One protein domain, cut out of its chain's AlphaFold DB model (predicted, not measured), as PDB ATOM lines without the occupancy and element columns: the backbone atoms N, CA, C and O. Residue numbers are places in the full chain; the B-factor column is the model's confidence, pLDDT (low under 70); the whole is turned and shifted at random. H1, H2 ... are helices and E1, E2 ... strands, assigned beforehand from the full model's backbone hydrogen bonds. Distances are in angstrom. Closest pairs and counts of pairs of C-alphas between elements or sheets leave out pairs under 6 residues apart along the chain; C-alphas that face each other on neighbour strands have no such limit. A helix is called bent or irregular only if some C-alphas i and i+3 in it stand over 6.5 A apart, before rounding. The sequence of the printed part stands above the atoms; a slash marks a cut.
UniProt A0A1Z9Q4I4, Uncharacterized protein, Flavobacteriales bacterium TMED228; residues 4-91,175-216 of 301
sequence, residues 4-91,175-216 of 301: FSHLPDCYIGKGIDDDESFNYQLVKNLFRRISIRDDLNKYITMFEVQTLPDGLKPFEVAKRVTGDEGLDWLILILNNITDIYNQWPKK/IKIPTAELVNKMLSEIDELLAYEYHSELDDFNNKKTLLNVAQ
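Overview. This is residues 4 to 91 and 175 to 216 of the 301 residues of an uncharacterized protein of Flavobacteriales bacterium TMED228 (UniProt A0A1Z9Q4I4). The model is a long shape with a small cluster of parts at one end and a two-stranded hairpin at the other. In the cluster H2 and H3 pack crosswise beside the small sheet of E3 and E4, with H1 and H4 at its outskirts; H5 runs from there toward the hairpin E1 and E2, and the unnamed stretch after it passes beside E1 with residues 207 to 209. Printed are 130 residues, with five named helices and four named strands in the order E1 E2 H1 E3 H2 H3 H4 E4 H5; both two-stranded sheets are antiparallel. The class is mixed, helices and strands, though under half of the printed residues are in named elements. The whole is loose, with a radius of gyration of the C-alphas of 19.3 A, and elongated, spanning 57 by 33 by 25 A.

Arrangement. E1, residues 9 to 14, and E2, residues 23 to 28, form an antiparallel hairpin, with N 12 and O 25 within hydrogen-bond range at 2.9 A. H1, residues 38 to 42, touches no helix. E3, residues 47 to 51, is the antiparallel neighbour of E4, residues 175 to 178, with N 48 and O 177 2.9 A apart. H2, residues 58 to 66, touches H3, residues 69 to 78, about perpendicular at 84 degrees; their closest C-alphas, of Lys 63 and Glu 69, are 4.5 A apart. The closest C-alphas of H3 and E4, of Ile 75 and Ile 177, are 6.6 A apart. H3 and H4, residues 84 to 87, are only just apart, at 8.1 A. H5, residues 180 to 194, and H2 only just touch, with 3 pairs of C-alphas within 8 A, and only at their ends; the closest are those of Thr 66 and Ala 180, 6.3 A. H3 and H5 are near each other. Every O i to N i+4 pair is within hydrogen-bond range in H2, against 10 of 11 in H5, 3 of 6 in H3 and 0 of 1 in H1, where 2 of 2 O i to N i+3 pairs are; H4 is too short for an i+4 pair.

Along the chain. E1 begins at C-alpha 9 (6.313, -12.874, 4.414) and is 15.2 A long; E2 is 16.4 A and E3 13.1 A. H3, 15.7 A, is irregular: C-alphas 70 and 73 are 7.5 A apart. H5, 21.3 A, ends at C-alpha 194 (6.923, -15.331, 14.360).

Size, cuts and confidence. The C-alphas farthest apart, of Asp 19 and Thr 45, are 60.1 A apart. Residues 92 to 174 are not printed, and C-alphas 91 and 175 are 15.5 A apart across this cut. Of the links printed whole, none is long. Mean pLDDT of the printed part is 84.5; residues 15 to 21, 41 to 44 and 215 to 216 are under 70.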
ATOM      1  N   PHE A   4      -3.127 -12.011  10.811       85.81
ATOM      2  CA  PHE A   4      -2.308 -12.281   9.632       85.81
ATOM      3  C   PHE A   4      -1.313 -11.170   9.292       85.81
ATOM      4  O   PHE A   4      -0.401 -11.426   8.513       85.81
ATOM      5  N   SER A   5      -1.439  -9.960   9.851       85.94
ATOM      6  CA  SER A   5      -0.432  -8.914   9.647       85.94
ATOM      7  C   SER A   5       0.874  -9.194  10.389       85.94
ATOM      8  O   SER A   5       1.912  -8.731   9.929       85.94
ATOM      9  N   HIS A   6       0.820  -9.958  11.485       85.38
ATOM     10  CA  HIS A   6       1.982 -10.319  12.307       85.38
ATOM     11  C   HIS A   6       2.808 -11.463  11.703       85.38
ATOM     12  O   HIS A   6       3.967 -11.657  12.055       85.38
ATOM     13  N   LEU A   7       2.227 -12.231  10.773       89.75
ATOM     14  CA  LEU A   7       2.953 -13.299  10.094       89.75
ATOM     15  C   LEU A   7       4.011 -12.711   9.150       89.75
ATOM     16  O   LEU A   7       3.707 -11.770   8.404       89.75
ATOM     17  N   PRO A   8       5.225 -13.289   9.127       90.69
ATOM     18  CA  PRO A   8       6.268 -12.839   8.226       90.69
ATOM     19  C   PRO A   8       5.954 -13.270   6.792       90.69
ATOM     20  O   PRO A   8       5.206 -14.227   6.551       90.69
ATOM     21  N   ASP A   9       6.566 -12.599   5.824       91.75
ATOM     22  CA  ASP A   9       6.313 -12.874   4.414       91.75
ATOM     23  C   ASP A   9       7.273 -13.950   3.876       91.75
ATOM     24  O   ASP A   9       8.420 -14.094   4.311       91.75
ATOM     25  N   CYS A  10       6.812 -14.761   2.930       90.81
ATOM     26  CA  CYS A  10       7.635 -15.717   2.202       90.81
ATOM     27  C   CYS A  10       7.372 -15.640   0.698       90.81
ATOM     28  O   CYS A  10       6.272 -15.320   0.241       90.81
ATOM     29  N   TYR A  11       8.406 -15.947  -0.079       89.69
ATOM     30  CA  TYR A  11       8.288 -16.106  -1.519       89.69
ATOM     31  C   TYR A  11       7.791 -17.512  -1.847       89.69
ATOM     32  O   TYR A  11       8.404 -18.505  -1.456       89.69
ATOM     33  N   ILE A  12       6.702 -17.587  -2.606       85.56
ATOM     34  CA  ILE A  12       6.135 -18.832  -3.123       85.56
ATOM     35  C   ILE A  12       6.275 -18.831  -4.644       85.56
ATOM     36  O   ILE A  12       6.056 -17.805  -5.290       85.56
ATOM     37  N   GLY A  13       6.657 -19.975  -5.213       79.75
ATOM     38  CA  GLY A  13       6.721 -20.161  -6.660       79.75
ATOM     39  C   GLY A  13       5.328 -20.104  -7.296       79.75
ATOM     40  O   GLY A  13       4.414 -20.802  -6.864       79.75
ATOM     41  N   LYS A  14       5.171 -19.275  -8.324       72.69
ATOM     42  CA  LYS A  14       4.008 -19.172  -9.200       72.69
ATOM     43  C   LYS A  14       4.401 -19.784 -10.546       72.69
ATOM     44  O   LYS A  14       5.203 -19.201 -11.269       72.69
ATOM     45  N   GLY A  15       3.863 -20.960 -10.841       64.25
ATOM     46  CA  GLY A  15       4.125 -21.692 -12.081       64.25
ATOM     47  C   GLY A  15       3.871 -23.179 -11.870       64.25
ATOM     48  O   GLY A  15       4.588 -23.823 -11.110       64.25
ATOM     49  N   ILE A  16       2.796 -23.686 -12.470       61.50
ATOM     50  CA  ILE A  16       2.480 -25.123 -12.563       61.50
ATOM     51  C   ILE A  16       2.751 -25.636 -13.986       61.50
ATOM     52  O   ILE A  16       2.866 -26.842 -14.179       61.50
ATOM     53  N   ASP A  17       2.882 -24.728 -14.956       65.62
ATOM     54  CA  ASP A  17       3.055 -25.064 -16.363       65.62
ATOM     55  C   ASP A  17       4.541 -25.140 -16.736       65.62
ATOM     56  O   ASP A  17       5.333 -24.273 -16.364       65.62
ATOM     57  N   ASP A  18       4.897 -26.165 -17.511       62.78
ATOM     58  CA  ASP A  18       6.280 -26.506 -17.884       62.78
ATOM     59  C   ASP A  18       6.980 -25.447 -18.769       62.78
ATOM     60  O   ASP A  18       8.191 -25.522 -18.979       62.78
ATOM     61  N   ASP A  19       6.241 -24.467 -19.304       64.31
ATOM     62  CA  ASP A  19       6.733 -23.481 -20.286       64.31
ATOM     63  C   ASP A  19       6.994 -22.080 -19.681       64.31
ATOM     64  O   ASP A  19       7.437 -21.150 -20.367       64.31
ATOM     65  N   GLU A  20       6.749 -21.904 -18.374       67.31
ATOM     66  CA  GLU A  20       7.009 -20.656 -17.648       67.31
ATOM     67  C   GLU A  20       8.223 -20.771 -16.712       67.31
ATOM     68  O   GLU A  20       8.385 -21.734 -15.970       67.31
ATOM     69  N   SER A  21       9.079 -19.744 -16.709       67.50
ATOM     70  CA  SER A  21      10.174 -19.622 -15.734       67.50
ATOM     71  C   SER A  21       9.631 -19.490 -14.309       67.50
ATOM     72  O   SER A  21       8.555 -18.913 -14.123       67.50
ATOM     73  N   PHE A  22      10.398 -19.912 -13.296       71.44
ATOM     74  CA  PHE A  22       9.955 -19.810 -11.901       71.44
ATOM     75  C   PHE A  22       9.736 -18.347 -11.489       71.44
ATOM     76  O   PHE A  22      10.673 -17.603 -11.192       71.44
ATOM     77  N   ASN A  23       8.472 -17.932 -11.430       78.94
ATOM     78  CA  ASN A  23       8.087 -16.640 -10.884       78.94
ATOM     79  C   ASN A  23       7.876 -16.780  -9.377       78.94
ATOM     80  O   ASN A  23       7.374 -17.797  -8.915       78.94
ATOM     81  N   TYR A  24       8.219 -15.761  -8.594       84.12
ATOM     82  CA  TYR A  24       7.966 -15.760  -7.153       84.12
ATOM     83  C   TYR A  24       6.949 -14.686  -6.798       84.12
ATOM     84  O   TYR A  24       7.059 -13.547  -7.247       84.12
ATOM     85  N   GLN A  25       5.982 -15.040  -5.959       86.25
ATOM     86  CA  GLN A  25       5.032 -14.104  -5.377       86.25
ATOM     87  C   GLN A  25       5.257 -14.013  -3.869       86.25
ATOM     88  O   GLN A  25       5.465 -15.027  -3.203       86.25
ATOM     89  N   LEU A  26       5.216 -12.791  -3.340       90.12
ATOM     90  CA  LEU A  26       5.285 -12.539  -1.904       90.12
ATOM     91  C   LEU A  26       3.917 -12.822  -1.270       90.12
ATOM     92  O   LEU A  26       2.906 -12.259  -1.696       90.12
ATOM     93  N   VAL A  27       3.886 -13.706  -0.275       90.88
ATOM     94  CA  VAL A  27       2.672 -14.134   0.437       90.88
ATOM     95  C   VAL A  27       2.966 -14.212   1.937       90.88
ATOM     96  O   VAL A  27       4.114 -14.392   2.333       90.88
ATOM     97  N   LYS A  28       1.945 -14.097   2.798       90.94
ATOM     98  CA  LYS A  28       2.101 -14.362   4.238       90.94
ATOM     99  C   LYS A  28       2.433 -15.833   4.497       90.94
ATOM    100  O   LYS A  28       1.802 -16.724   3.932       90.94
ATOM    101  N   ASN A  29       3.365 -16.101   5.405       89.94
ATOM    102  CA  ASN A  29       3.712 -17.463   5.789       89.94
ATOM    103  C   ASN A  29       2.696 -18.050   6.788       89.94
ATOM    104  O   ASN A  29       2.813 -17.849   7.994       89.94
ATOM    105  N   LEU A  30       1.739 -18.837   6.288       89.06
ATOM    106  CA  LEU A  30       0.761 -19.562   7.115       89.06
ATOM    107  C   LEU A  30       1.303 -20.860   7.738       89.06
ATOM    108  O   LEU A  30       0.634 -21.462   8.575       89.06
ATOM    109  N   PHE A  31       2.496 -21.315   7.346       86.44
ATOM    110  CA  PHE A  31       3.095 -22.540   7.888       86.44
ATOM    111  C   PHE A  31       3.681 -22.337   9.285       86.44
ATOM    112  O   PHE A  31       3.959 -23.307   9.991       86.44
ATOM    113  N   ARG A  32       3.870 -21.081   9.699       86.62
ATOM    114  CA  ARG A  32       4.234 -20.741  11.070       86.62
ATOM    115  C   ARG A  32       2.969 -20.622  11.912       86.62
ATOM    116  O   ARG A  32       2.124 -19.765  11.673       86.62
ATOM    117  N   ARG A  33       2.860 -21.492  12.915       85.31
ATOM    118  CA  ARG A  33       1.790 -21.483  13.914       85.31
ATOM    119  C   ARG A  33       2.406 -21.380  15.298       85.31
ATOM    120  O   ARG A  33       3.293 -22.158  15.637       85.31
ATOM    121  N   ILE A  34       1.873 -20.471  16.105       83.56
ATOM    122  CA  ILE A  34       2.184 -20.398  17.530       83.56
ATOM    123  C   ILE A  34       1.165 -21.231  18.295       83.56
ATOM    124  O   ILE A  34      -0.026 -21.258  17.975       83.56
ATOM    125  N   SER A  35       1.652 -21.921  19.313       83.44
ATOM    126  CA  SER A  35       0.835 -22.602  20.301       83.44
ATOM    127  C   SER A  35       1.353 -22.228  21.679       83.44
ATOM    128  O   SER A  35       2.545 -21.975  21.861       83.44
ATOM    129  N   ILE A  36       0.444 -22.153  22.641       81.31
ATOM    130  CA  ILE A  36       0.801 -21.860  24.020       81.31
ATOM    131  C   ILE A  36       1.306 -23.136  24.666       81.31
ATOM    132  O   ILE A  36       0.736 -24.210  24.488       81.31
ATOM    133  N   ARG A  37       2.387 -23.013  25.434       82.12
ATOM    134  CA  ARG A  37       2.916 -24.129  26.211       82.12
ATOM    135  C   ARG A  37       1.903 -24.533  27.281       82.12
ATOM    136  O   ARG A  37       1.476 -23.692  28.069       82.12
ATOM    137  N   ASP A  38       1.607 -25.825  27.371       74.62
ATOM    138  CA  ASP A  38       0.618 -26.363  28.316       74.62
ATOM    139  C   ASP A  38       0.935 -26.043  29.787       74.62
ATOM    140  O   ASP A  38       0.027 -25.876  30.603       74.62
ATOM    141  N   ASP A  39       2.219 -25.878  30.122       74.12
ATOM    142  CA  ASP A  39       2.676 -25.490  31.460       74.12
ATOM    143  C   ASP A  39       2.243 -24.082  31.884       74.12
ATOM    144  O   ASP A  39       2.204 -23.795  33.082       74.12
ATOM    145  N   LEU A  40       1.880 -23.209  30.936       71.50
ATOM    146  CA  LEU A  40       1.435 -21.849  31.244       71.50
ATOM    147  C   LEU A  40       0.130 -21.855  32.058       71.50
ATOM    148  O   LEU A  40      -0.104 -20.958  32.864       71.50
ATOM    149  N   ASN A  41      -0.663 -22.926  31.945       65.44
ATOM    150  CA  ASN A  41      -1.884 -23.132  32.723       65.44
ATOM    151  C   ASN A  41      -1.650 -23.202  34.243       65.44
ATOM    152  O   ASN A  41      -2.597 -23.030  35.007       65.44
ATOM    153  N   LYS A  42      -0.412 -23.445  34.700       67.62
ATOM    154  CA  LYS A  42      -0.058 -23.466  36.130       67.62
ATOM    155  C   LYS A  42      -0.001 -22.060  36.738       67.62
ATOM    156  O   LYS A  42      -0.129 -21.913  37.952       67.62
ATOM    157  N   TYR A  43       0.158 -21.020  35.917       68.88
ATOM    158  CA  TYR A  43       0.245 -19.631  36.366       68.88
ATOM    159  C   TYR A  43      -1.147 -18.986  36.428       68.88
ATOM    160  O   TYR A  43      -1.514 -18.150  35.607       68.88
ATOM    161  N   ILE A  44      -1.926 -19.387  37.437       63.12
ATOM    162  CA  ILE A  44      -3.329 -18.976  37.644       63.12
ATOM    163  C   ILE A  44      -3.476 -17.453  37.817       63.12
ATOM    164  O   ILE A  44      -4.502 -16.892  37.462       63.12
ATOM    165  N   THR A  45      -2.451 -16.751  38.306       73.88
ATOM    166  CA  THR A  45      -2.520 -15.298  38.557       73.88
ATOM    167  C   THR A  45      -2.540 -14.446  37.287       73.88
ATOM    168  O   THR A  45      -2.784 -13.248  37.369       73.88
ATOM    169  N   MET A  46      -2.225 -15.032  36.130       76.62
ATOM    170  CA  MET A  46      -2.126 -14.322  34.852       76.62
ATOM    171  C   MET A  46      -3.411 -14.413  34.018       76.62
ATOM    172  O   MET A  46      -3.564 -13.674  33.044       76.62
ATOM    173  N   PHE A  47      -4.334 -15.302  34.399       84.62
ATOM    174  CA  PHE A  47      -5.551 -15.584  33.649       84.62
ATOM    175  C   PHE A  47      -6.778 -15.484  34.540       84.62
ATOM    176  O   PHE A  47      -6.798 -15.991  35.659       84.62
ATOM    177  N   GLU A  48      -7.835 -14.903  33.999       85.44
ATOM    178  CA  GLU A  48      -9.153 -14.897  34.613       85.44
ATOM    179  C   GLU A  48     -10.067 -15.836  33.831       85.44
ATOM    180  O   GLU A  48     -10.063 -15.844  32.600       85.44
ATOM    181  N   VAL A  49     -10.848 -16.657  34.533       88.00
ATOM    182  CA  VAL A  49     -11.870 -17.495  33.898       88.00
ATOM    183  C   VAL A  49     -13.186 -16.735  33.935       88.00
ATOM    184  O   VAL A  49     -13.692 -16.420  35.010       88.00
ATOM    185  N   GLN A  50     -13.748 -16.453  32.763       87.31
ATOM    186  CA  GLN A  50     -15.030 -15.774  32.628       87.31
ATOM    187  C   GLN A  50     -16.045 -16.690  31.945       87.31
ATOM    188  O   GLN A  50     -15.711 -17.441  31.030       87.31
ATOM    189  N   THR A  51     -17.299 -16.604  32.389       90.81
ATOM    190  CA  THR A  51     -18.433 -17.227  31.702       90.81
ATOM    191  C   THR A  51     -18.959 -16.302  30.610       90.81
ATOM    192  O   THR A  51     -19.256 -15.131  30.860       90.81
ATOM    193  N   LEU A  52     -19.098 -16.830  29.400       89.94
ATOM    194  CA  LEU A  52     -19.650 -16.099  28.266       89.94
ATOM    195  C   LEU A  52     -21.180 -16.001  28.340       89.94
ATOM    196  O   LEU A  52     -21.852 -17.026  28.499       89.94
ATOM    197  N   PRO A  53     -21.746 -14.792  28.160       87.94
ATOM    198  CA  PRO A  53     -23.164 -14.622  27.864       87.94
ATOM    199  C   PRO A  53     -23.562 -15.328  26.565       87.94
ATOM    200  O   PRO A  53     -22.721 -15.626  25.712       87.94
ATOM    201  N   ASP A  54     -24.859 -15.570  26.397       87.38
ATOM    202  CA  ASP A  54     -25.349 -16.257  25.209       87.38
ATOM    203  C   ASP A  54     -25.207 -15.423  23.930       87.38
ATOM    204  O   ASP A  54     -25.466 -14.220  23.920       87.38
ATOM    205  N   GLY A  55     -24.772 -16.075  22.848       86.44
ATOM    206  CA  GLY A  55     -24.611 -15.461  21.528       86.44
ATOM    207  C   GLY A  55     -23.400 -14.537  21.345       86.44
ATOM    208  O   GLY A  55     -23.266 -13.957  20.267       86.44
ATOM    209  N   LEU A  56     -22.516 -14.404  22.341       90.44
ATOM    210  CA  LEU A  56     -21.340 -13.536  22.229       90.44
ATOM    211  C   LEU A  56     -20.298 -14.125  21.274       90.44
ATOM    212  O   LEU A  56     -19.926 -15.296  21.387       90.44
ATOM    213  N   LYS A  57     -19.789 -13.304  20.354       91.44
ATOM    214  CA  LYS A  57     -18.774 -13.728  19.376       91.44
ATOM    215  C   LYS A  57     -17.352 -13.410  19.858       91.44
ATOM    216  O   LYS A  57     -17.180 -12.454  20.612       91.44
ATOM    217  N   PRO A  58     -16.313 -14.129  19.387       91.19
ATOM    218  CA  PRO A  58     -14.929 -13.909  19.825       91.19
ATOM    219  C   PRO A  58     -14.450 -12.451  19.725       91.19
ATOM    220  O   PRO A  58     -13.839 -11.945  20.665       91.19
ATOM    221  N   PHE A  59     -14.784 -11.743  18.640       90.56
ATOM    222  CA  PHE A  59     -14.402 -10.333  18.465       90.56
ATOM    223  C   PHE A  59     -15.066  -9.388  19.477       90.56
ATOM    224  O   PHE A  59     -14.463  -8.404  19.900       90.56
ATOM    225  N   GLU A  60     -16.286  -9.696  19.920       92.19
ATOM    226  CA  GLU A  60     -16.991  -8.914  20.940       92.19
ATOM    227  C   GLU A  60     -16.369  -9.135  22.321       92.19
ATOM    228  O   GLU A  60     -16.241  -8.191  23.105       92.19
ATOM    229  N   VAL A  61     -15.932 -10.370  22.603       90.94
ATOM    230  CA  VAL A  61     -15.160 -10.683  23.814       90.94
ATOM    231  C   VAL A  61     -13.852  -9.904  23.804       90.94
ATOM    232  O   VAL A  61     -13.540  -9.235  24.788       90.94
ATOM    233  N   ALA A  62     -13.119  -9.930  22.688       90.31
ATOM    234  CA  ALA A  62     -11.868  -9.195  22.536       90.31
ATOM    235  C   ALA A  62     -12.061  -7.707  22.808       90.31
ATOM    236  O   ALA A  62     -11.413  -7.158  23.695       90.31
ATOM    237  N   LYS A  63     -13.060  -7.085  22.177       91.00
ATOM    238  CA  LYS A  63     -13.412  -5.686  22.430       91.00
ATOM    239  C   LYS A  63     -13.635  -5.381  23.908       91.00
ATOM    240  O   LYS A  63     -13.219  -4.331  24.387       91.00
ATOM    241  N   ARG A  64     -14.309  -6.277  24.635       88.81
ATOM    242  CA  ARG A  64     -14.624  -6.081  26.055       88.81
ATOM    243  C   ARG A  64     -13.396  -6.211  26.954       88.81
ATOM    244  O   ARG A  64     -13.324  -5.519  27.963       88.81
ATOM    245  N   VAL A  65     -12.472  -7.103  26.607       85.56
ATOM    246  CA  VAL A  65     -11.284  -7.415  27.414       85.56
ATOM    247  C   VAL A  65     -10.127  -6.476  27.090       85.56
ATOM    248  O   VAL A  65      -9.546  -5.872  27.985       85.56
ATOM    249  N   THR A  66      -9.770  -6.379  25.812       83.88
ATOM    250  CA  THR A  66      -8.558  -5.701  25.335       83.88
ATOM    251  C   THR A  66      -8.843  -4.316  24.762       83.88
ATOM    252  O   THR A  66      -7.918  -3.528  24.587       83.88
ATOM    253  N   GLY A  67     -10.108  -4.002  24.464       86.81
ATOM    254  CA  GLY A  67     -10.503  -2.759  23.796       86.81
ATOM    255  C   GLY A  67     -10.337  -2.781  22.272       86.81
ATOM    256  O   GLY A  67     -10.821  -1.862  21.614       86.81
ATOM    257  N   ASP A  68      -9.713  -3.820  21.703       87.94
ATOM    258  CA  ASP A  68      -9.535  -4.002  20.256       87.94
ATOM    259  C   ASP A  68     -10.251  -5.279  19.791       87.94
ATOM    260  O   ASP A  68      -9.934  -6.389  20.218       87.94
ATOM    261  N   GLU A  69     -11.210  -5.115  18.879       89.69
ATOM    262  CA  GLU A  69     -11.934  -6.216  18.229       89.69
ATOM    263  C   GLU A  69     -11.002  -7.125  17.414       89.69
ATOM    264  O   GLU A  69     -11.283  -8.310  17.262       89.69
ATOM    265  N   GLY A  70      -9.881  -6.593  16.911       89.19
ATOM    266  CA  GLY A  70      -8.920  -7.337  16.096       89.19
ATOM    267  C   GLY A  70      -8.026  -8.304  16.876       89.19
ATOM    268  O   GLY A  70      -7.269  -9.050  16.263       89.19
ATOM    269  N   LEU A  71      -8.089  -8.305  18.213       89.88
ATOM    270  CA  LEU A  71      -7.314  -9.203  19.082       89.88
ATOM    271  C   LEU A  71      -8.085 -10.480  19.468       89.88
ATOM    272  O   LEU A  71      -7.732 -11.163  20.428       89.88
ATOM    273  N   ASP A  72      -9.133 -10.820  18.725       91.25
ATOM    274  CA  ASP A  72      -9.955 -12.018  18.919       91.25
ATOM    275  C   ASP A  72      -9.158 -13.320  18.829       91.25
ATOM    276  O   ASP A  72      -9.283 -14.204  19.679       91.25
ATOM    277  N   TRP A  73      -8.258 -13.402  17.857       89.44
ATOM    278  CA  TRP A  73      -7.356 -14.526  17.656       89.44
ATOM    279  C   TRP A  73      -6.477 -14.820  18.878       89.44
ATOM    280  O   TRP A  73      -6.169 -15.983  19.129       89.44
ATOM    281  N   LEU A  74      -6.104 -13.811  19.674       88.81
ATOM    282  CA  LEU A  74      -5.291 -14.016  20.876       88.81
ATOM    283  C   LEU A  74      -6.069 -14.819  21.925       88.81
ATOM    284  O   LEU A  74      -5.525 -15.732  22.545       88.81
ATOM    285  N   ILE A  75      -7.361 -14.519  22.080       89.62
ATOM    286  CA  ILE A  75      -8.267 -15.244  22.980       89.62
ATOM    287  C   ILE A  75      -8.486 -16.674  22.474       89.62
ATOM    288  O   ILE A  75      -8.508 -17.615  23.271       89.62
ATOM    289  N   LEU A  76      -8.606 -16.850  21.155       90.69
ATOM    290  CA  LEU A  76      -8.747 -18.170  20.542       90.69
ATOM    291  C   LEU A  76      -7.500 -19.033  20.767       90.69
ATOM    292  O   LEU A  76      -7.626 -20.169  21.220       90.69
ATOM    293  N   ILE A  77      -6.300 -18.489  20.537       88.62
ATOM    294  CA  ILE A  77      -5.038 -19.199  20.796       88.62
ATOM    295  C   ILE A  77      -4.916 -19.540  22.286       88.62
ATOM    296  O   ILE A  77      -4.555 -20.671  22.611       88.62
ATOM    297  N   LEU A  78      -5.281 -18.615  23.184       88.12
ATOM    298  CA  LEU A  78      -5.252 -18.835  24.636       88.12
ATOM    299  C   LEU A  78      -6.079 -20.034  25.092       88.12
ATOM    300  O   LEU A  78      -5.652 -20.797  25.958       88.12
ATOM    301  N   ASN A  79      -7.248 -20.215  24.493       89.12
ATOM    302  CA  ASN A  79      -8.139 -21.323  24.815       89.12
ATOM    303  C   ASN A  79      -7.881 -22.564  23.949       89.12
ATOM    304  O   ASN A  79      -8.636 -23.529  24.033       89.12
ATOM    305  N   ASN A  80      -6.817 -22.550  23.135       88.94
ATOM    306  CA  ASN A  80      -6.492 -23.584  22.155       88.94
ATOM    307  C   ASN A  80      -7.678 -23.915  21.228       88.94
ATOM    308  O   ASN A  80      -7.913 -25.071  20.874       88.94
ATOM    309  N   ILE A  81      -8.437 -22.885  20.848       91.06
ATOM    310  CA  ILE A  81      -9.588 -23.016  19.964       91.06
ATOM    311  C   ILE A  81      -9.093 -22.985  18.520       91.06
ATOM    312  O   ILE A  81      -8.616 -21.960  18.033       91.06
ATOM    313  N   THR A  82      -9.199 -24.119  17.833       87.94
ATOM    314  CA  THR A  82      -8.819 -24.258  16.419       87.94
ATOM    315  C   THR A  82     -10.011 -24.127  15.486       87.94
ATOM    316  O   THR A  82      -9.863 -23.642  14.368       87.94
ATOM    317  N   ASP A  83     -11.184 -24.576  15.934       91.25
ATOM    318  CA  ASP A  83     -12.420 -24.551  15.157       91.25
ATOM    319  C   ASP A  83     -13.485 -23.745  15.896       91.25
ATOM    320  O   ASP A  83     -14.137 -24.224  16.827       91.25
ATOM    321  N   ILE A  84     -13.668 -22.508  15.442       90.12
ATOM    322  CA  ILE A  84     -14.604 -21.554  16.032       90.12
ATOM    323  C   ILE A  84     -16.046 -22.064  15.920       90.12
ATOM    324  O   ILE A  84     -16.846 -21.821  16.812       90.12
ATOM    325  N   TYR A  85     -16.409 -22.806  14.873       88.94
ATOM    326  CA  TYR A  85     -17.804 -23.198  14.669       88.94
ATOM    327  C   TYR A  85     -18.261 -24.286  15.641       88.94
ATOM    328  O   TYR A  85     -19.429 -24.302  16.038       88.94
ATOM    329  N   ASN A  86     -17.358 -25.187  16.035       89.50
ATOM    330  CA  ASN A  86     -17.679 -26.335  16.885       89.50
ATOM    331  C   ASN A  86     -17.254 -26.164  18.346       89.50
ATOM    332  O   ASN A  86     -17.926 -26.677  19.248       89.50
ATOM    333  N   GLN A  87     -16.138 -25.478  18.592       92.31
ATOM    334  CA  GLN A  87     -15.567 -25.334  19.934       92.31
ATOM    335  C   GLN A  87     -16.053 -24.070  20.644       92.31
ATOM    336  O   GLN A  87     -16.039 -24.037  21.872       92.31
ATOM    337  N   TRP A  88     -16.518 -23.056  19.907       93.38
ATOM    338  CA  TRP A  88     -17.138 -21.885  20.520       93.38
ATOM    339  C   TRP A  88     -18.547 -22.219  21.033       93.38
ATOM    340  O   TRP A  88     -19.260 -22.988  20.374       93.38
ATOM    341  N   PRO A  89     -18.976 -21.664  22.184       93.81
ATOM    342  CA  PRO A  89     -20.334 -21.854  22.670       93.81
ATOM    343  C   PRO A  89     -21.354 -21.343  21.647       93.81
ATOM    344  O   PRO A  89     -21.277 -20.214  21.156       93.81
ATOM    345  N   LYS A  90     -22.318 -22.198  21.322       91.69
ATOM    346  CA  LYS A  90     -23.426 -21.894  20.419       91.69
ATOM    347  C   LYS A  90     -24.540 -21.193  21.191       91.69
ATOM    348  O   LYS A  90     -24.751 -21.469  22.373       91.69
ATOM    349  N   LYS A  91     -25.273 -20.321  20.500       92.69
ATOM    350  CA  LYS A  91     -26.541 -19.777  20.998       92.69
ATOM    351  C   LYS A  91     -27.568 -20.908  21.104       92.69
ATOM    352  O   LYS A  91     -27.527 -21.835  20.297       92.69
ATOM    353  N   ILE A 175     -14.264 -19.533  29.412       91.12
ATOM    354  CA  ILE A 175     -13.064 -19.157  28.670       91.12
ATOM    355  C   ILE A 175     -12.038 -18.519  29.595       91.12
ATOM    356  O   ILE A 175     -12.365 -17.786  30.531       91.12
ATOM    357  N   LYS A 176     -10.771 -18.795  29.309       89.75
ATOM    358  CA  LYS A 176      -9.629 -18.122  29.914       89.75
ATOM    359  C   LYS A 176      -9.393 -16.813  29.184       89.75
ATOM    360  O   LYS A 176      -9.359 -16.777  27.952       89.75
ATOM    361  N   ILE A 177      -9.206 -15.756  29.952       88.94
ATOM    362  CA  ILE A 177      -8.989 -14.402  29.472       88.94
ATOM    363  C   ILE A 177      -7.675 -13.892  30.076       88.94
ATOM    364  O   ILE A 177      -7.456 -14.060  31.278       88.94
ATOM    365  N   PRO A 178      -6.773 -13.304  29.273       87.44
ATOM    366  CA  PRO A 178      -5.534 -12.734  29.781       87.44
ATOM    367  C   PRO A 178      -5.795 -11.371  30.436       87.44
ATOM    368  O   PRO A 178      -6.653 -10.609  29.985       87.44
ATOM    369  N   THR A 179      -5.015 -11.018  31.457       86.12
ATOM    370  CA  THR A 179      -5.007  -9.640  31.974       86.12
ATOM    371  C   THR A 179      -4.438  -8.673  30.929       86.12
ATOM    372  O   THR A 179      -3.637  -9.058  30.073       86.12
ATOM    373  N   ALA A 180      -4.815  -7.391  30.991       83.62
ATOM    374  CA  ALA A 180      -4.364  -6.387  30.019       83.62
ATOM    375  C   ALA A 180      -2.828  -6.251  29.943       83.62
ATOM    376  O   ALA A 180      -2.272  -6.020  28.871       83.62
ATOM    377  N   GLU A 181      -2.126  -6.433  31.065       84.25
ATOM    378  CA  GLU A 181      -0.659  -6.442  31.096       84.25
ATOM    379  C   GLU A 181      -0.087  -7.641  30.328       84.25
ATOM    380  O   GLU A 181       0.843  -7.493  29.531       84.25
ATOM    381  N   LEU A 182      -0.689  -8.821  30.506       86.62
ATOM    382  CA  LEU A 182      -0.263 -10.033  29.822       86.62
ATOM    383  C   LEU A 182      -0.474  -9.938  28.311       86.62
ATOM    384  O   LEU A 182       0.370 -10.417  27.562       86.62
ATOM    385  N   VAL A 183      -1.551  -9.293  27.855       87.81
ATOM    386  CA  VAL A 183      -1.829  -9.098  26.421       87.81
ATOM    387  C   VAL A 183      -0.648  -8.435  25.716       87.81
ATOM    388  O   VAL A 183      -0.183  -8.945  24.700       87.81
ATOM    389  N   ASN A 184      -0.112  -7.348  26.276       87.31
ATOM    390  CA  ASN A 184       1.016  -6.634  25.673       87.31
ATOM    391  C   ASN A 184       2.282  -7.497  25.619       87.31
ATOM    392  O   ASN A 184       2.983  -7.512  24.608       87.31
ATOM    393  N   LYS A 185       2.557  -8.250  26.692       88.44
ATOM    394  CA  LYS A 185       3.698  -9.168  26.733       88.44
ATOM    395  C   LYS A 185       3.559 -10.278  25.690       88.44
ATOM    396  O   LYS A 185       4.510 -10.553  24.968       88.44
ATOM    397  N   MET A 186       2.371 -10.873  25.594       86.69
ATOM    398  CA  MET A 186       2.067 -11.925  24.625       86.69
ATOM    399  C   MET A 186       2.235 -11.419  23.196       86.69
ATOM    400  O   MET A 186       2.835 -12.114  22.392       86.69
ATOM    401  N   LEU A 187       1.766 -10.208  22.880       88.31
ATOM    402  CA  LEU A 187       1.944  -9.616  21.551       88.31
ATOM    403  C   LEU A 187       3.426  -9.461  21.186       88.31
ATOM    404  O   LEU A 187       3.827  -9.891  20.110       88.31
ATOM    405  N   SER A 188       4.244  -8.935  22.102       89.06
ATOM    406  CA  SER A 188       5.687  -8.804  21.872       89.06
ATOM    407  C   SER A 188       6.373 -10.158  21.675       89.06
ATOM    408  O   SER A 188       7.221 -10.290  20.799       89.06
ATOM    409  N   GLU A 189       6.017 -11.161  22.480       89.31
ATOM    410  CA  GLU A 189       6.586 -12.509  22.385       89.31
ATOM    411  C   GLU A 189       6.142 -13.213  21.092       89.31
ATOM    412  O   GLU A 189       6.925 -13.901  20.447       89.31
ATOM    413  N   ILE A 190       4.896 -13.000  20.667       88.69
ATOM    414  CA  ILE A 190       4.354 -13.523  19.410       88.69
ATOM    415  C   ILE A 190       5.085 -12.925  18.208       88.69
ATOM    416  O   ILE A 190       5.466 -13.676  17.311       88.69
ATOM    417  N   ASP A 191       5.311 -11.613  18.198       88.38
ATOM    418  CA  ASP A 191       6.051 -10.944  17.125       88.38
ATOM    419  C   ASP A 191       7.499 -11.456  17.038       88.38
ATOM    420  O   ASP A 191       7.994 -11.735  15.944       88.38
ATOM    421  N   GLU A 192       8.153 -11.661  18.184       89.69
ATOM    422  CA  GLU A 192       9.508 -12.219  18.259       89.69
ATOM    423  C   GLU A 192       9.570 -13.672  17.758       89.69
ATOM    424  O   GLU A 192      10.439 -14.015  16.958       89.69
ATOM    425  N   LEU A 193       8.624 -14.523  18.166       89.00
ATOM    426  CA  LEU A 193       8.586 -15.937  17.770       89.00
ATOM    427  C   LEU A 193       8.174 -16.143  16.306       89.00
ATOM    428  O   LEU A 193       8.594 -17.113  15.665       89.00
ATOM    429  N   LEU A 194       7.323 -15.268  15.764       88.81
ATOM    430  CA  LEU A 194       6.923 -15.331  14.360       88.81
ATOM    431  C   LEU A 194       8.027 -14.864  13.430       88.81
ATOM    432  O   LEU A 194       8.124 -15.412  12.326       88.81
ATOM    433  N   ALA A 195       8.860 -13.916  13.859       88.31
ATOM    434  CA  ALA A 195       9.980 -13.429  13.075       88.31
ATOM    435  C   ALA A 195      10.917 -14.574  12.654       88.31
ATOM    436  O   ALA A 195      11.122 -15.572  13.353       88.31
ATOM    437  N   TYR A 196      11.470 -14.459  11.450       89.44
ATOM    438  CA  TYR A 196      12.513 -15.377  11.019       89.44
ATOM    439  C   TYR A 196      13.803 -15.094  11.781       89.44
ATOM    440  O   TYR A 196      14.238 -13.947  11.875       89.44
ATOM    441  N   GLU A 197      14.435 -16.158  12.260       87.31
ATOM    442  CA  GLU A 197      15.819 -16.102  12.712       87.31
ATOM    443  C   GLU A 197      16.750 -15.910  11.512       87.31
ATOM    444  O   GLU A 197      16.465 -16.392  10.414       87.31
ATOM    445  N   TYR A 198      17.887 -15.249  11.728       86.12
ATOM    446  CA  TYR A 198      18.873 -15.005  10.680       86.12
ATOM    447  C   TYR A 198      19.387 -16.316  10.064       86.12
ATOM    448  O   TYR A 198      20.048 -17.120  10.719       86.12
ATOM    449  N   HIS A 199      19.120 -16.508   8.773       86.69
ATOM    450  CA  HIS A 199      19.565 -17.650   7.979       86.69
ATOM    451  C   HIS A 199      19.880 -17.245   6.530       86.69
ATOM    452  O   HIS A 199      19.442 -16.205   6.046       86.69
ATOM    453  N   SER A 200      20.601 -18.089   5.790       86.31
ATOM    454  CA  SER A 200      21.060 -17.784   4.422       86.31
ATOM    455  C   SER A 200      19.947 -17.632   3.377       86.31
ATOM    456  O   SER A 200      20.189 -17.092   2.306       86.31
ATOM    457  N   GLU A 201      18.742 -18.136   3.653       85.75
ATOM    458  CA  GLU A 201      17.575 -18.025   2.757       85.75
ATOM    459  C   GLU A 201      16.748 -16.739   2.967       85.75
ATOM    460  O   GLU A 201      15.628 -16.645   2.465       85.75
ATOM    461  N   LEU A 202      17.227 -15.785   3.771       87.44
ATOM    462  CA  LEU A 202      16.569 -14.489   3.937       87.44
ATOM    463  C   LEU A 202      17.114 -13.470   2.944       87.44
ATOM    464  O   LEU A 202      18.315 -13.403   2.704       87.44
ATOM    465  N   ASP A 203      16.203 -12.669   2.405       84.94
ATOM    466  CA  ASP A 203      16.526 -11.465   1.644       84.94
ATOM    467  C   ASP A 203      16.849 -10.278   2.577       84.94
ATOM    468  O   ASP A 203      16.563 -10.330   3.777       84.94
ATOM    469  N   ASP A 204      17.360  -9.176   2.023       84.12
ATOM    470  CA  ASP A 204      17.701  -7.940   2.752       84.12
ATOM    471  C   ASP A 204      16.505  -7.353   3.536       84.12
ATOM    472  O   ASP A 204      16.676  -6.655   4.536       84.12
ATOM    473  N   PHE A 205      15.275  -7.669   3.109       83.12
ATOM    474  CA  PHE A 205      14.018  -7.269   3.752       83.12
ATOM    475  C   PHE A 205      13.474  -8.285   4.768       83.12
ATOM    476  O   PHE A 205      12.314  -8.191   5.162       83.12
ATOM    477  N   ASN A 206      14.274  -9.270   5.183       83.56
ATOM    478  CA  ASN A 206      13.873 -10.325   6.119       83.56
ATOM    479  C   ASN A 206      12.708 -11.202   5.606       83.56
ATOM    480  O   ASN A 206      11.966 -11.803   6.385       83.56
ATOM    481  N   ASN A 207      12.570 -11.308   4.283       87.12
ATOM    482  CA  ASN A 207      11.604 -12.182   3.622       87.12
ATOM    483  C   ASN A 207      12.273 -13.508   3.267       87.12
ATOM    484  O   ASN A 207      13.360 -13.527   2.689       87.12
ATOM    485  N   LYS A 208      11.615 -14.629   3.572       86.25
ATOM    486  CA  LYS A 208      12.179 -15.951   3.274       86.25
ATOM    487  C   LYS A 208      12.039 -16.285   1.788       86.25
ATOM    488  O   LYS A 208      10.919 -16.352   1.278       86.25
ATOM    489  N   LYS A 209      13.156 -16.585   1.119       84.69
ATOM    490  CA  LYS A 209      13.222 -17.080  -0.260       84.69
ATOM    491  C   LYS A 209      13.989 -18.398  -0.319       84.69
ATOM    492  O   LYS A 209      15.211 -18.426  -0.212       84.69
ATOM    493  N   THR A 210      13.278 -19.499  -0.538       79.06
ATOM    494  CA  THR A 210      13.926 -20.800  -0.742       79.06
ATOM    495  C   THR A 210      14.666 -20.810  -2.075       79.06
ATOM    496  O   THR A 210      14.097 -20.452  -3.111       79.06
ATOM    497  N   LEU A 211      15.924 -21.243  -2.055       72.56
ATOM    498  CA  LEU A 211      16.704 -21.440  -3.273       72.56
ATOM    499  C   LEU A 211      16.132 -22.616  -4.074       72.56
ATOM    500  O   LEU A 211      15.635 -23.584  -3.496       72.56
ATOM    501  N   LEU A 212      16.217 -22.547  -5.406       72.50
ATOM    502  CA  LEU A 212      15.840 -23.672  -6.258       72.50
ATOM    503  C   LEU A 212      16.737 -24.868  -5.938       72.50
ATOM    504  O   LEU A 212      17.963 -24.734  -5.861       72.50
ATOM    505  N   ASN A 213      16.133 -26.050  -5.818       74.50
ATOM    506  CA  ASN A 213      16.911 -27.281  -5.738       74.50
ATOM    507  C   ASN A 213      17.726 -27.458  -7.036       74.50
ATOM    508  O   ASN A 213      17.332 -26.982  -8.101       74.50
ATOM    509  N   VAL A 214      18.845 -28.180  -6.970       72.12
ATOM    510  CA  VAL A 214      19.730 -28.470  -8.110       72.12
ATOM    511  C   VAL A 214      18.933 -28.983  -9.313       72.12
ATOM    512  O   VAL A 214      19.149 -28.504 -10.416       72.12
ATOM    513  N   ALA A 215      17.951 -29.865  -9.096       69.19
ATOM    514  CA  ALA A 215      17.061 -30.360 -10.149       69.19
ATOM    515  C   ALA A 215      16.185 -29.261 -10.781       69.19
ATOM    516  O   ALA A 215      16.032 -29.214 -11.997       69.19
ATOM    517  N   GLN A 216      15.649 -28.343  -9.974       69.31
ATOM    518  CA  GLN A 216      14.804 -27.247 -10.459       69.31
ATOM    519  C   GLN A 216      15.605 -26.218 -11.261       69.31
ATOM    520  O   GLN A 216      15.081 -25.658 -12.214       69.31
TER     521      GLN A 216